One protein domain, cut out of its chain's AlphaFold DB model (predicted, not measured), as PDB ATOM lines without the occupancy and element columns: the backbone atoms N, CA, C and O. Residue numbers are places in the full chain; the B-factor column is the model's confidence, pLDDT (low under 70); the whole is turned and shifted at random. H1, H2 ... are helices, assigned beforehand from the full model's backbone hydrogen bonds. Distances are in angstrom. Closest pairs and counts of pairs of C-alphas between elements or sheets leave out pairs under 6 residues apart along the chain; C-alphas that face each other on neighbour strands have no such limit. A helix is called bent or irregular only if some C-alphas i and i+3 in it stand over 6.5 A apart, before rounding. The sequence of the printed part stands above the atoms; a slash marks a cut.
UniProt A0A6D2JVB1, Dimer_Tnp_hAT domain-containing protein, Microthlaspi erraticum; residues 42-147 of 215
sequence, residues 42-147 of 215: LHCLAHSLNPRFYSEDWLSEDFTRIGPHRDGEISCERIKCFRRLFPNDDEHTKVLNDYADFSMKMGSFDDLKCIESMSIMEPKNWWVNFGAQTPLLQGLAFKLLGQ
ATOM      1  N   LEU A  42     163.025 124.770 152.312       90.62
ATOM      2  CA  LEU A  42     163.665 124.988 151.010       90.62
ATOM      3  C   LEU A  42     162.748 125.693 150.004       90.62
ATOM      4  O   LEU A  42     163.242 126.504 149.225       90.62
ATOM      5  N   HIS A  43     161.438 125.436 150.029       89.94
ATOM      6  CA  HIS A  43     160.480 126.182 149.210       89.94
ATOM      7  C   HIS A  43     160.379 127.634 149.687       89.94
ATOM      8  O   HIS A  43     160.388 128.538 148.855       89.94
ATOM      9  N   CYS A  44     160.372 127.876 151.002       92.94
ATOM     10  CA  CYS A  44     160.416 129.231 151.565       92.94
ATOM     11  C   CYS A  44     161.701 129.972 151.166       92.94
ATOM     12  O   CYS A  44     161.660 131.154 150.816       92.94
ATOM     13  N   LEU A  45     162.844 129.277 151.161       95.75
ATOM     14  CA  LEU A  45     164.108 129.836 150.688       95.75
ATOM     15  C   LEU A  45     164.069 130.120 149.179       95.75
ATOM     16  O   LEU A  45     164.436 131.213 148.768       95.75
ATOM     17  N   ALA A  46     163.584 129.192 148.350       94.81
ATOM     18  CA  ALA A  46     163.447 129.409 146.908       94.81
ATOM     19  C   ALA A  46     162.500 130.581 146.591       94.81
ATOM     20  O   ALA A  46     162.800 131.400 145.726       94.81
ATOM     21  N   HIS A  47     161.395 130.699 147.333       94.50
ATOM     22  CA  HIS A  47     160.492 131.845 147.270       94.50
ATOM     23  C   HIS A  47     161.223 133.140 147.653       94.50
ATOM     24  O   HIS A  47     161.170 134.114 146.913       94.50
ATOM     25  N   SER A  48     162.002 133.131 148.737       97.25
ATOM     26  CA  SER A  48     162.817 134.285 149.144       97.25
ATOM     27  C   SER A  48     163.889 134.673 148.120       97.25
ATOM     28  O   SER A  48     164.317 135.814 148.099       97.25
ATOM     29  N   LEU A  49     164.364 133.760 147.276       97.50
ATOM     30  CA  LEU A  49     165.393 134.070 146.278       97.50
ATOM     31  C   LEU A  49     164.814 134.477 144.924       97.50
ATOM     32  O   LEU A  49     165.574 134.770 144.009       97.50
ATOM     33  N   ASN A  50     163.495 134.482 144.746       97.06
ATOM     34  CA  ASN A  50     162.891 134.826 143.466       97.06
ATOM     35  C   ASN A  50     162.633 136.348 143.381       97.06
ATOM     36  O   ASN A  50     161.755 136.843 144.094       97.06
ATOM     37  N   PRO A  51     163.333 137.090 142.494       97.56
ATOM     38  CA  PRO A  51     163.228 138.550 142.412       97.56
ATOM     39  C   PRO A  51     161.816 139.046 142.093       97.56
ATOM     40  O   PRO A  51     161.410 140.103 142.571       97.56
ATOM     41  N   ARG A  52     161.019 138.252 141.365       96.81
ATOM     42  CA  ARG A  52     159.643 138.601 140.991       96.81
ATOM     43  C   ARG A  52     158.759 138.904 142.197       96.81
ATOM     44  O   ARG A  52     157.874 139.740 142.099       96.81
ATOM     45  N   PHE A  53     158.989 138.270 143.344       97.06
ATOM     46  CA  PHE A  53     158.173 138.508 144.544       97.06
ATOM     47  C   PHE A  53     158.543 139.799 145.293       97.06
ATOM     48  O   PHE A  53     157.931 140.125 146.308       97.06
ATOM     49  N   TYR A  54     159.525 140.547 144.790       97.62
ATOM     50  CA  TYR A  54     159.935 141.853 145.303       97.62
ATOM     51  C   TYR A  54     159.574 142.994 144.346       97.62
ATOM     52  O   TYR A  54     159.823 144.152 144.692       97.62
ATOM     53  N   SER A  55     159.034 142.694 143.158       96.25
ATOM     54  CA  SER A  55     158.674 143.702 142.161       96.25
ATOM     55  C   SER A  55     157.304 144.314 142.450       96.25
ATOM     56  O   SER A  55     156.370 143.617 142.856       96.25
ATOM     57  N   GLU A  56     157.158 145.605 142.158       94.31
ATOM     58  CA  GLU A  56     155.890 146.328 142.330       94.31
ATOM     59  C   GLU A  56     154.754 145.708 141.509       94.31
ATOM     60  O   GLU A  56     153.641 145.558 142.010       94.31
ATOM     61  N   ASP A  57     155.047 145.233 140.293       94.19
ATOM     62  CA  ASP A  57     154.067 144.543 139.443       94.19
ATOM     63  C   ASP A  57     153.419 143.349 140.157       94.19
ATOM     64  O   ASP A  57     152.214 143.154 140.083       94.19
ATOM     65  N   TRP A  58     154.204 142.554 140.893       94.88
ATOM     66  CA  TRP A  58     153.681 141.380 141.590       94.88
ATOM     67  C   TRP A  58     152.967 141.764 142.885       94.88
ATOM     68  O   TRP A  58     151.950 141.156 143.221       94.88
ATOM     69  N   LEU A  59     153.503 142.742 143.619       95.94
ATOM     70  CA  LEU A  59     152.955 143.182 144.904       95.94
ATOM     71  C   LEU A  59     151.614 143.904 144.734       95.94
ATOM     72  O   LEU A  59     150.713 143.719 145.545       95.94
ATOM     73  N   SER A  60     151.455 144.683 143.664       95.31
ATOM     74  CA  SER A  60     150.241 145.467 143.402       95.31
ATOM     75  C   SER A  60     149.050 144.641 142.901       95.31
ATOM     76  O   SER A  60     147.910 145.095 143.005       95.31
ATOM     77  N   GLU A  61     149.275 143.418 142.405       93.94
ATOM     78  CA  GLU A  61     148.207 142.520 141.940       93.94
ATOM     79  C   GLU A  61     147.227 142.104 143.055       93.94
ATOM     80  O   GLU A  61     146.081 141.756 142.764       93.94
ATOM     81  N   ASP A  62     147.660 142.081 144.319       91.88
ATOM     82  CA  ASP A  62     146.826 141.698 145.462       91.88
ATOM     83  C   ASP A  62     147.357 142.357 146.742       91.88
ATOM     84  O   ASP A  62     148.504 142.150 147.120       91.88
ATOM     85  N   PHE A  63     146.510 143.114 147.442       90.50
ATOM     86  CA  PHE A  63     146.880 143.866 148.649       90.50
ATOM     87  C   PHE A  63     147.368 142.993 149.818       90.50
ATOM     88  O   PHE A  63     147.949 143.511 150.771       90.50
ATOM     89  N   THR A  64     147.109 141.684 149.780       91.69
ATOM     90  CA  THR A  64     147.609 140.727 150.776       91.69
ATOM     91  C   THR A  64     149.043 140.280 150.502       91.69
ATOM     92  O   THR A  64     149.679 139.681 151.370       91.69
ATOM     93  N   ARG A  65     149.573 140.562 149.306       94.12
ATOM     94  CA  ARG A  65     150.936 140.207 148.929       94.12
ATOM     95  C   ARG A  65     151.934 141.126 149.608       94.12
ATOM     96  O   ARG A  65     151.841 142.349 149.556       94.12
ATOM     97  N   ILE A  66     152.947 140.509 150.196       96.00
ATOM     98  CA  ILE A  66     154.077 141.194 150.807       96.00
ATOM     99  C   ILE A  66     155.369 140.572 150.296       96.00
ATOM    100  O   ILE A  66     155.419 139.385 149.976       96.00
ATOM    101  N   GLY A  67     156.424 141.383 150.218       96.56
ATOM    102  CA  GLY A  67     157.740 140.884 149.840       96.56
ATOM    103  C   GLY A  67     158.201 139.793 150.819       96.56
ATOM    104  O   GLY A  67     158.002 139.962 152.026       96.56
ATOM    105  N   PRO A  68     158.880 138.725 150.364       96.94
ATOM    106  CA  PRO A  68     159.250 137.594 151.228       96.94
ATOM    107  C   PRO A  68     160.126 137.959 152.441       96.94
ATOM    108  O   PRO A  68     160.201 137.219 153.421       96.94
ATOM    109  N   HIS A  69     160.805 139.108 152.400       96.56
ATOM    110  CA  HIS A  69     161.576 139.646 153.524       96.56
ATOM    111  C   HIS A  69     160.708 140.246 154.647       96.56
ATOM    112  O   HIS A  69     161.208 140.426 155.753       96.56
ATOM    113  N   ARG A  70     159.430 140.550 154.381       96.44
ATOM    114  CA  ARG A  70     158.459 141.100 155.348       96.44
ATOM    115  C   ARG A  70     157.524 140.032 155.917       96.44
ATOM    116  O   ARG A  70     156.836 140.291 156.898       96.44
ATOM    117  N   ASP A  71     157.499 138.851 155.309       96.31
ATOM    118  CA  ASP A  71     156.742 137.706 155.799       96.31
ATOM    119  C   ASP A  71     157.524 136.998 156.919       96.31
ATOM    120  O   ASP A  71     158.677 136.586 156.735       96.31
ATOM    121  N   GLY A  72     156.907 136.892 158.100       95.00
ATOM    122  CA  GLY A  72     157.535 136.328 159.294       95.00
ATOM    123  C   GLY A  72     157.771 134.818 159.214       95.00
ATOM    124  O   GLY A  72     158.814 134.344 159.670       95.00
ATOM    125  N   GLU A  73     156.851 134.067 158.606       93.00
ATOM    126  CA  GLU A  73     156.973 132.614 158.451       93.00
ATOM    127  C   GLU A  73     158.075 132.292 157.442       93.00
ATOM    128  O   GLU A  73     159.024 131.568 157.755       93.00
ATOM    129  N   ILE A  74     158.022 132.929 156.268       95.19
ATOM    130  CA  ILE A  74     159.038 132.760 155.224       95.19
ATOM    131  C   ILE A  74     160.419 133.179 155.733       95.19
ATOM    132  O   ILE A  74     161.416 132.508 155.455       95.19
ATOM    133  N   SER A  75     160.494 134.257 156.516       95.62
ATOM    134  CA  SER A  75     161.754 134.717 157.102       95.62
ATOM    135  C   SER A  75     162.329 133.752 158.128       95.62
ATOM    136  O   SER A  75     163.533 133.486 158.090       95.62
ATOM    137  N   CYS A  76     161.495 133.186 158.999       95.75
ATOM    138  CA  CYS A  76     161.925 132.178 159.963       95.75
ATOM    139  C   CYS A  76     162.495 130.938 159.253       95.75
ATOM    140  O   CYS A  76     163.603 130.491 159.561       95.75
ATOM    141  N   GLU A  77     161.786 130.425 158.246       95.38
ATOM    142  CA  GLU A  77     162.217 129.251 157.484       95.38
ATOM    143  C   GLU A  77     163.480 129.509 156.648       95.38
ATOM    144  O   GLU A  77     164.386 128.670 156.619       95.38
ATOM    145  N   ARG A  78     163.610 130.696 156.038       96.62
ATOM    146  CA  ARG A  78     164.836 131.118 155.341       96.62
ATOM    147  C   ARG A  78     166.043 131.115 156.279       96.62
ATOM    148  O   ARG A  78     167.086 130.572 155.918       96.62
ATOM    149  N   ILE A  79     165.909 131.683 157.480       95.69
ATOM    150  CA  ILE A  79     166.999 131.743 158.468       95.69
ATOM    151  C   ILE A  79     167.409 130.332 158.909       95.69
ATOM    152  O   ILE A  79     168.604 130.041 158.981       95.69
ATOM    153  N   LYS A  80     166.446 129.423 159.132       95.94
ATOM    154  CA  LYS A  80     166.744 128.006 159.416       95.94
ATOM    155  C   LYS A  80     167.559 127.366 158.288       95.94
ATOM    156  O   LYS A  80     168.524 126.648 158.561       95.94
ATOM    157  N   CYS A  81     167.208 127.637 157.030       96.69
ATOM    158  CA  CYS A  81     167.972 127.151 155.885       96.69
ATOM    159  C   CYS A  81     169.383 127.741 155.826       96.69
ATOM    160  O   CYS A  81     170.329 126.975 155.665       96.69
ATOM    161  N   PHE A  82     169.548 129.057 155.984       97.25
ATOM    162  CA  PHE A  82     170.872 129.684 155.985       97.25
ATOM    163  C   PHE A  82     171.767 129.120 157.081       97.25
ATOM    164  O   PHE A  82     172.884 128.711 156.781       97.25
ATOM    165  N   ARG A  83     171.259 128.972 158.311       96.19
ATOM    166  CA  ARG A  83     172.025 128.374 159.413       96.19
ATOM    167  C   ARG A  83     172.473 126.943 159.116       96.19
ATOM    168  O   ARG A  83     173.560 126.543 159.514       96.19
ATOM    169  N   ARG A  84     171.641 126.162 158.422       96.69
ATOM    170  CA  ARG A  84     171.969 124.783 158.034       96.69
ATOM    171  C   ARG A  84     172.956 124.712 156.863       96.69
ATOM    172  O   ARG A  84     173.763 123.790 156.823       96.69
ATOM    173  N   LEU A  85     172.843 125.620 155.896       96.25
ATOM    174  CA  LEU A  85     173.649 125.627 154.670       96.25
ATOM    175  C   LEU A  85     175.015 126.297 154.863       96.25
ATOM    176  O   LEU A  85     175.972 125.888 154.214       96.25
ATOM    177  N   PHE A  86     175.101 127.269 155.772       96.75
ATOM    178  CA  PHE A  86     176.313 128.004 156.129       96.75
ATOM    179  C   PHE A  86     176.540 127.889 157.644       96.75
ATOM    180  O   PHE A  86     176.131 128.765 158.406       96.75
ATOM    181  N   PRO A  87     177.130 126.776 158.116       95.25
ATOM    182  CA  PRO A  87     177.408 126.575 159.537       95.25
ATOM    183  C   PRO A  87     178.575 127.435 160.048       95.25
ATOM    184  O   PRO A  87     178.710 127.604 161.256       95.25
ATOM    185  N   ASN A  88     179.419 127.961 159.153       97.50
ATOM    186  CA  ASN A  88     180.465 128.923 159.488       97.50
ATOM    187  C   ASN A  88     179.845 130.313 159.725       97.50
ATOM    188  O   ASN A  88     179.072 130.791 158.895       97.50
ATOM    189  N   ASP A  89     180.186 130.962 160.841       96.00
ATOM    190  CA  ASP A  89     179.559 132.227 161.242       96.00
ATOM    191  C   ASP A  89     179.899 133.413 160.321       96.00
ATOM    192  O   ASP A  89     179.044 134.280 160.117       96.00
ATOM    193  N   ASP A  90     181.087 133.435 159.711       97.19
ATOM    194  CA  ASP A  90     181.479 134.488 158.766       97.19
ATOM    195  C   ASP A  90     180.668 134.371 157.467       97.19
ATOM    196  O   ASP A  90     180.075 135.347 157.003       97.19
ATOM    197  N   GLU A  91     180.563 133.159 156.908       97.06
ATOM    198  CA  GLU A  91     179.731 132.890 155.728       97.06
ATOM    199  C   GLU A  91     178.243 133.122 156.010       97.06
ATOM    200  O   GLU A  91     177.531 133.685 155.176       97.06
ATOM    201  N   HIS A  92     177.771 132.727 157.195       97.44
ATOM    202  CA  HIS A  92     176.391 132.942 157.621       97.44
ATOM    203  C   HIS A  92     176.056 134.434 157.729       97.44
ATOM    204  O   HIS A  92     175.007 134.881 157.265       97.44
ATOM    205  N   THR A  93     176.949 135.225 158.323       97.69
ATOM    206  CA  THR A  93     176.781 136.681 158.412       97.69
ATOM    207  C   THR A  93     176.800 137.307 157.023       97.69
ATOM    208  O   THR A  93     175.955 138.142 156.706       97.69
ATOM    209  N   LYS A  94     177.710 136.849 156.156       97.81
ATOM    210  CA  LYS A  94     177.795 137.323 154.778       97.81
ATOM    211  C   LYS A  94     176.516 137.046 153.990       97.81
ATOM    212  O   LYS A  94     175.986 137.973 153.394       97.81
ATOM    213  N   VAL A  95     175.969 135.827 154.027       97.94
ATOM    214  CA  VAL A  95     174.738 135.520 153.274       97.94
ATOM    215  C   VAL A  95     173.523 136.299 153.790       97.94
ATOM    216  O   VAL A  95     172.636 136.634 153.008       97.94
ATOM    217  N   LEU A  96     173.474 136.614 155.091       97.81
ATOM    218  CA  LEU A  96     172.426 137.470 155.649       97.81
ATOM    219  C   LEU A  96     172.513 138.898 155.103       97.81
ATOM    220  O   LEU A  96     171.481 139.451 154.726       97.81
ATOM    221  N   ASN A  97     173.721 139.460 155.030       97.56
ATOM    222  CA  ASN A  97     173.951 140.791 154.467       97.56
ATOM    223  C   ASN A  97     173.668 140.814 152.959       97.56
ATOM    224  O   ASN A  97     172.882 141.640 152.509       97.56
ATOM    225  N   ASP A  98     174.197 139.842 152.205       97.81
ATOM    226  CA  ASP A  98     173.934 139.679 150.770       97.81
ATOM    227  C   ASP A  98     172.417 139.615 150.492       97.81
ATOM    228  O   ASP A  98     171.906 140.221 149.547       97.81
ATOM    229  N   TYR A  99     171.671 138.879 151.327       98.25
ATOM    230  CA  TYR A  99     170.217 138.783 151.210       98.25
ATOM    231  C   TYR A  99     169.514 140.097 151.567       98.25
ATOM    232  O   TYR A  99     168.522 140.446 150.922       98.25
ATOM    233  N   ALA A 100     169.993 140.823 152.581       97.88
ATOM    234  CA  ALA A 100     169.453 142.129 152.944       97.88
ATOM    235  C   ALA A 100     169.584 143.112 151.772       97.88
ATOM    236  O   ALA A 100     168.571 143.675 151.357       97.88
ATOM    237  N   ASP A 101     170.773 143.209 151.171       97.56
ATOM    238  CA  ASP A 101     171.035 144.073 150.016       97.56
ATOM    239  C   ASP A 101     170.120 143.733 148.834       97.56
ATOM    240  O   ASP A 101     169.446 144.611 148.295       97.56
ATOM    241  N   PHE A 102     170.004 142.447 148.489       98.06
ATOM    242  CA  PHE A 102     169.073 141.980 147.458       98.06
ATOM    243  C   PHE A 102     167.617 142.361 147.772       98.06
ATOM    244  O   PHE A 102     166.931 142.975 146.952       98.06
ATOM    245  N   SER A 103     167.130 142.002 148.962       97.56
ATOM    246  CA  SER A 103     165.717 142.154 149.326       97.56
ATOM    247  C   SER A 103     165.272 143.613 149.434       97.56
ATOM    248  O   SER A 103     164.110 143.928 149.155       97.56
ATOM    249  N   MET A 104     166.202 144.491 149.810       96.88
ATOM    250  CA  MET A 104     165.993 145.928 149.941       96.88
ATOM    251  C   MET A 104     166.383 146.709 148.682       96.88
ATOM    252  O   MET A 104     166.189 147.922 148.668       96.88
ATOM    253  N   LYS A 105     166.866 146.039 147.622       96.50
ATOM    254  CA  LYS A 105     167.310 146.667 146.363       96.50
ATOM    255  C   LYS A 105     168.415 147.707 146.604       96.50
ATOM    256  O   LYS A 105     168.344 148.829 146.118       96.50
ATOM    257  N   MET A 106     169.398 147.342 147.422       95.94
ATOM    258  CA  MET A 106     170.522 148.196 147.809       95.94
ATOM    259  C   MET A 106     171.835 147.680 147.220       95.94
ATOM    260  O   MET A 106     171.921 146.547 146.739       95.94
ATOM    261  N   GLY A 107     172.879 148.507 147.298       94.25
ATOM    262  CA  GLY A 107     174.229 148.121 146.902       94.25
ATOM    263  C   GLY A 107     174.269 147.718 145.432       94.25
ATOM    264  O   GLY A 107     173.864 148.479 144.570       94.25
ATOM    265  N   SER A 108     174.700 146.492 145.131       93.12
ATOM    266  CA  SER A 108     174.768 145.996 143.750       93.12
ATOM    267  C   SER A 108     173.414 145.793 143.062       93.12
ATOM    268  O   SER A 108     173.385 145.417 141.891       93.12
ATOM    269  N   PHE A 109     172.306 145.973 143.785       96.75
ATOM    270  CA  PHE A 109     170.949 145.729 143.300       96.75
ATOM    271  C   PHE A 109     170.099 146.998 143.151       96.75
ATOM    272  O   PHE A 109     168.907 146.876 142.866       96.75
ATOM    273  N   ASP A 110     170.677 148.186 143.351       96.12
ATOM    274  CA  ASP A 110     169.970 149.474 143.288       96.12
ATOM    275  C   ASP A 110     169.787 150.024 141.860       96.12
ATOM    276  O   ASP A 110     169.004 150.950 141.639       96.12
ATOM    277  N   ASP A 111     170.472 149.425 140.882       95.75
ATOM    278  CA  ASP A 111     170.376 149.800 139.477       95.75
ATOM    279  C   ASP A 111     168.937 149.670 138.946       95.75
ATOM    280  O   ASP A 111     168.239 148.675 139.170       95.75
ATOM    281  N   LEU A 112     168.494 150.661 138.167       95.25
ATOM    282  CA  LEU A 112     167.130 150.684 137.638       95.25
ATOM    283  C   LEU A 112     166.822 149.447 136.783       95.25
ATOM    284  O   LEU A 112     165.727 148.894 136.868       95.25
ATOM    285  N   LYS A 113     167.782 148.979 135.974       95.75
ATOM    286  CA  LYS A 113     167.597 147.813 135.103       95.75
ATOM    287  C   LYS A 113     167.529 146.521 135.903       95.75
ATOM    288  O   LYS A 113     166.737 145.633 135.566       95.75
ATOM    289  N   CYS A 114     168.319 146.428 136.969       96.38
ATOM    290  CA  CYS A 114     168.229 145.358 137.956       96.38
ATOM    291  C   CYS A 114     166.803 145.265 138.528       96.38
ATOM    292  O   CYS A 114     166.188 144.198 138.477       96.38
ATOM    293  N   ILE A 115     166.228 146.391 138.965       96.94
ATOM    294  CA  ILE A 115     164.889 146.446 139.572       96.94
ATOM    295  C   ILE A 115     163.774 146.173 138.548       96.94
ATOM    296  O   ILE A 115     162.919 145.322 138.792       96.94
ATOM    297  N   GLU A 116     163.790 146.834 137.386       95.88
ATOM    298  CA  GLU A 116     162.787 146.643 136.321       95.88
ATOM    299  C   GLU A 116     162.728 145.192 135.832       95.88
ATOM    300  O   GLU A 116     161.662 144.655 135.531       95.88
ATOM    301  N   SER A 117     163.882 144.530 135.740       96.75
ATOM    302  CA  SER A 117     163.953 143.166 135.222       96.75
ATOM    303  C   SER A 117     163.472 142.104 136.215       96.75
ATOM    304  O   SER A 117     163.278 140.961 135.798       96.75
ATOM    305  N   MET A 118     163.219 142.454 137.483       96.69
ATOM    306  CA  MET A 118     162.741 141.511 138.501       96.69
ATOM    307  C   MET A 118     161.399 140.856 138.129       96.69
ATOM    308  O   MET A 118     161.206 139.675 138.420       96.69
ATOM    309  N   SER A 119     160.472 141.584 137.489       94.56
ATOM    310  CA  SER A 119     159.147 141.053 137.113       94.56
ATOM    311  C   SER A 119     159.141 140.312 135.770       94.56
ATOM    312  O   SER A 119     158.303 139.429 135.546       94.56
ATOM    313  N   ILE A 120     160.089 140.655 134.894       94.69
ATOM    314  CA  ILE A 120     160.105 140.263 133.479       94.69
ATOM    315  C   ILE A 120     161.031 139.069 133.236       94.69
ATOM    316  O   ILE A 120     160.713 138.179 132.446       94.69
ATOM    317  N   MET A 121     162.195 139.053 133.884       95.88
ATOM    318  CA  MET A 121     163.233 138.069 133.612       95.88
ATOM    319  C   MET A 121     162.975 136.760 134.361       95.88
ATOM    320  O   MET A 121     162.487 136.743 135.491       95.88
ATOM    321  N   GLU A 122     163.353 135.639 133.742       94.88
ATOM    322  CA  GLU A 122     163.389 134.359 134.447       94.88
ATOM    323  C   GLU A 122     164.330 134.476 135.666       94.88
ATOM    324  O   GLU A 122     165.465 134.938 135.498       94.88
ATOM    325  N   PRO A 123     163.922 134.051 136.878       95.69
ATOM    326  CA  PRO A 123     164.690 134.303 138.095       95.69
ATOM    327  C   PRO A 123     166.147 133.844 138.017       95.69
ATOM    328  O   PRO A 123     167.050 134.559 138.443       95.69
ATOM    329  N   LYS A 124     166.404 132.679 137.412       95.19
ATOM    330  CA  LYS A 124     167.766 132.175 137.209       95.19
ATOM    331  C   LYS A 124     168.613 133.133 136.365       95.19
ATOM    332  O   LYS A 124     169.739 133.435 136.750       95.19
ATOM    333  N   ASN A 125     168.079 133.630 135.249       96.12
ATOM    334  CA  ASN A 125     168.781 134.572 134.376       96.12
ATOM    335  C   ASN A 125     169.007 135.919 135.068       96.12
ATOM    336  O   ASN A 125     170.059 136.528 134.889       96.12
ATOM    337  N   TRP A 126     168.071 136.355 135.912       97.69
ATOM    338  CA  TRP A 126     168.248 137.564 136.714       97.69
ATOM    339  C   TRP A 126     169.461 137.434 137.643       97.69
ATOM    340  O   TRP A 126     170.349 138.285 137.636       97.69
ATOM    341  N   TRP A 127     169.585 136.300 138.342       97.81
ATOM    342  CA  TRP A 127     170.751 136.014 139.184       97.81
ATOM    343  C   TRP A 127     172.062 135.917 138.402       97.81
ATOM    344  O   TRP A 127     173.101 136.284 138.944       97.81
ATOM    345  N   VAL A 128     172.046 135.469 137.140       97.12
ATOM    346  CA  VAL A 128     173.244 135.487 136.277       97.12
ATOM    347  C   VAL A 128     173.718 136.918 136.022       97.12
ATOM    348  O   VAL A 128     174.916 137.173 136.099       97.12
ATOM    349  N   ASN A 129     172.797 137.843 135.749       96.88
ATOM    350  CA  ASN A 129     173.141 139.214 135.368       96.88
ATOM    351  C   ASN A 129     173.512 140.097 136.568       96.88
ATOM    352  O   ASN A 129     174.456 140.875 136.476       96.88
ATOM    353  N   PHE A 130     172.801 139.965 137.691       97.06
ATOM    354  CA  PHE A 130     172.907 140.915 138.811       97.06
ATOM    355  C   PHE A 130     173.499 140.305 140.093       97.06
ATOM    356  O   PHE A 130     173.889 141.025 141.005       97.06
ATOM    357  N   GLY A 131     173.623 138.976 140.173       96.69
ATOM    358  CA  GLY A 131     174.045 138.276 141.392       96.69
ATOM    359  C   GLY A 131     175.554 138.194 141.637       96.69
ATOM    360  O   GLY A 131     175.965 137.670 142.668       96.69
ATOM    361  N   ALA A 132     176.400 138.669 140.719       96.94
ATOM    362  CA  ALA A 132     177.843 138.401 140.760       96.94
ATOM    363  C   ALA A 132     178.554 138.941 142.019       96.94
ATOM    364  O   ALA A 132     179.548 138.363 142.455       96.94
ATOM    365  N   GLN A 133     178.042 140.022 142.623       96.38
ATOM    366  CA  GLN A 133     178.612 140.599 143.850       96.38
ATOM    367  C   GLN A 133     178.215 139.840 145.130       96.38
ATOM    368  O   GLN A 133     178.829 140.045 146.172       96.38
ATOM    369  N   THR A 134     177.256 138.912 145.046       97.44
ATOM    370  CA  THR A 134     176.760 138.101 146.174       97.44
ATOM    371  C   THR A 134     176.922 136.600 145.889       97.44
ATOM    372  O   THR A 134     175.947 135.853 145.780       97.44
ATOM    373  N   PRO A 135     178.163 136.092 145.739       96.81
ATOM    374  CA  PRO A 135     178.419 134.759 145.187       96.81
ATOM    375  C   PRO A 135     177.834 133.603 146.016       96.81
ATOM    376  O   PRO A 135     177.433 132.584 145.450       96.81
ATOM    377  N   LEU A 136     177.745 133.743 147.347       96.69
ATOM    378  CA  LEU A 136     177.128 132.723 148.205       96.69
ATOM    379  C   LEU A 136     175.622 132.628 147.943       96.69
ATOM    380  O   LEU A 136     175.078 131.534 147.761       96.69
ATOM    381  N   LEU A 137     174.960 133.785 147.876       97.50
ATOM    382  CA  LEU A 137     173.530 133.891 147.622       97.50
ATOM    383  C   LEU A 137     173.180 133.474 146.186       97.50
ATOM    384  O   LEU A 137     172.272 132.665 145.986       97.50
ATOM    385  N   GLN A 138     173.955 133.930 145.198       97.50
ATOM    386  CA  GLN A 138     173.822 133.542 143.792       97.50
ATOM    387  C   GLN A 138     173.968 132.023 143.611       97.50
ATOM    388  O   GLN A 138     173.171 131.391 142.912       97.50
ATOM    389  N   GLY A 139     174.939 131.407 144.293       96.69
ATOM    390  CA  GLY A 139     175.131 129.959 144.274       96.69
ATOM    391  C   GLY A 139     173.916 129.186 144.797       96.69
ATOM    392  O   GLY A 139     173.567 128.138 144.247       96.69
ATOM    393  N   LEU A 140     173.236 129.700 145.828       96.25
ATOM    394  CA  LEU A 140     171.969 129.129 146.292       96.25
ATOM    395  C   LEU A 140     170.839 129.333 145.289       96.25
ATOM    396  O   LEU A 140     170.091 128.391 145.019       96.25
ATOM    397  N   ALA A 141     170.734 130.530 144.718       96.88
ATOM    398  CA  ALA A 141     169.704 130.848 143.747       96.88
ATOM    399  C   ALA A 141     169.772 129.916 142.530       96.88
ATOM    400  O   ALA A 141     168.754 129.351 142.137       96.88
ATOM    401  N   PHE A 142     170.964 129.640 141.992       95.44
ATOM    402  CA  PHE A 142     171.120 128.681 140.894       95.44
ATOM    403  C   PHE A 142     170.723 127.257 141.274       95.44
ATOM    404  O   PHE A 142     170.064 126.578 140.484       95.44
ATOM    405  N   LYS A 143     171.097 126.807 142.476       93.12
ATOM    406  CA  LYS A 143     170.763 125.460 142.952       93.12
ATOM    407  C   LYS A 143     169.267 125.270 143.141       93.12
ATOM    408  O   LYS A 143     168.795 124.179 142.861       93.12
ATOM    409  N   LEU A 144     168.554 126.289 143.620       92.62
ATOM    410  CA  LEU A 144     167.136 126.197 143.975       92.62
ATOM    411  C   LEU A 144     166.212 126.567 142.817       92.62
ATOM    412  O   LEU A 144     165.291 125.820 142.500       92.62
ATOM    413  N   LEU A 145     166.475 127.686 142.144       92.31
ATOM    414  CA  LEU A 145     165.647 128.170 141.036       92.31
ATOM    415  C   LEU A 145     165.900 127.382 139.746       92.31
ATOM    416  O   LEU A 145     165.062 127.379 138.854       92.31
ATOM    417  N   GLY A 146     167.037 126.687 139.653       84.56
ATOM    418  CA  GLY A 146     167.322 125.756 138.567       84.56
ATOM    419  C   GLY A 146     166.639 124.392 138.711       84.56
ATOM    420  O   GLY A 146     166.741 123.583 137.787       84.56
ATOM    421  N   GLN A 147     165.975 124.098 139.838       81.56
ATOM    422  CA  GLN A 147     165.287 122.818 140.010       81.56
ATOM    423  C   GLN A 147     163.924 122.842 139.311       81.56
ATOM    424  O   GLN A 147     163.157 123.788 139.490       81.56
TER     425      GLN A 147
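What this domain is: This is residues 42 to 147 of the 215 residues of the protein "Dimer_Tnp_hAT domain-containing protein" of Microthlaspi erraticum (UniProt A0A6D2JVB1). A V-shaped helical hairpin, H4 and H5, makes one side of this body, and H6, H7 and H8, folding back and forth, make the other; H8 crosses H5. Short H1 bridges H4 and H8, H2 packs on H6 and H7, and H3 lies at one end. The 106 printed residues hold eight named helices, H1 to H8 in chain order, and no named strand: all helix. The whole is compact, radius of gyration of the C-alphas 13.0 A, spanning 38 by 28 by 26 A.

How they stand to each other: Begin at the longest helix, H5, residues 89 to 104. Its residues 92 to 96 alone touch residues 82 to 83 of H4, residues 72 to 85, a hairpin at 37 degrees, only just steep; the closest C-alphas, of Arg 83 and His 92, are 6.6 A apart. H8, residues 135 to 145, touches H5 at C-alphas 137 and 95, 6.0 A. H7, residues 123 to 133, forms a hairpin with H8 at a shallow 8 degrees, C-alphas 131 and 138 being 5.3 A apart. H6, residues 112 to 120, forms another with H7, at 24 degrees, C-alphas 114 and 130 being 6.5 A apart. H1, residues 42 to 48, touches H4 at C-alphas 45 and 78, 4.9 A, and H8 at C-alphas 46 and 144, 5.7 A. H2, residues 51 to 54, touches H6 at C-alphas 52 and 119, 4.6 A, and only just touches H7, with 3 pairs of C-alphas within 8 A, closest 51 and 123 at 6.2 A. H3, residues 56 to 60, is close to H6 but not clearly touching, C-alphas 57 and 119 being 6.6 A apart. Helix packing is mostly crossed, only just: 2 of 6 pairs have a shallow tilt. Every O i to N i+4 pair is within hydrogen-bond range in H1, H3, H4, H5 and H8; H7 has 5 of 7, H6 has 2 of 5 beside 3 of 6 O i to N i+3 pairs, and H2 is too short for such a pair.

Where its parts are: Find C-alpha 42, where H1 begins, at (163.665, 124.988, 151.010). From C-alpha 89 at (179.559, 132.227, 161.242), H5 runs 22.3 A; H4 measures 19.9 A, H7 16.3 A, H8 15.0 A and H6 13.2 A, while H1, H2 and H3 measure 9.5 A, 5.5 A and 5.8 A. H7 is irregular, C-alphas 130 and 133 being 7.6 A apart, and H6 only just, with 6.7 A from C-alpha 116 to 119. H8 ends at C-alpha 145, (165.647, 128.170, 141.036).

The domain as a whole: Look to Glu 61 and Asn 88 for the two C-alphas farthest apart, 39.2 A. The printed part has no cut; its one long link joins H3 to H4. Mean pLDDT of the printed part is 95.7, and no printed residue is under 70.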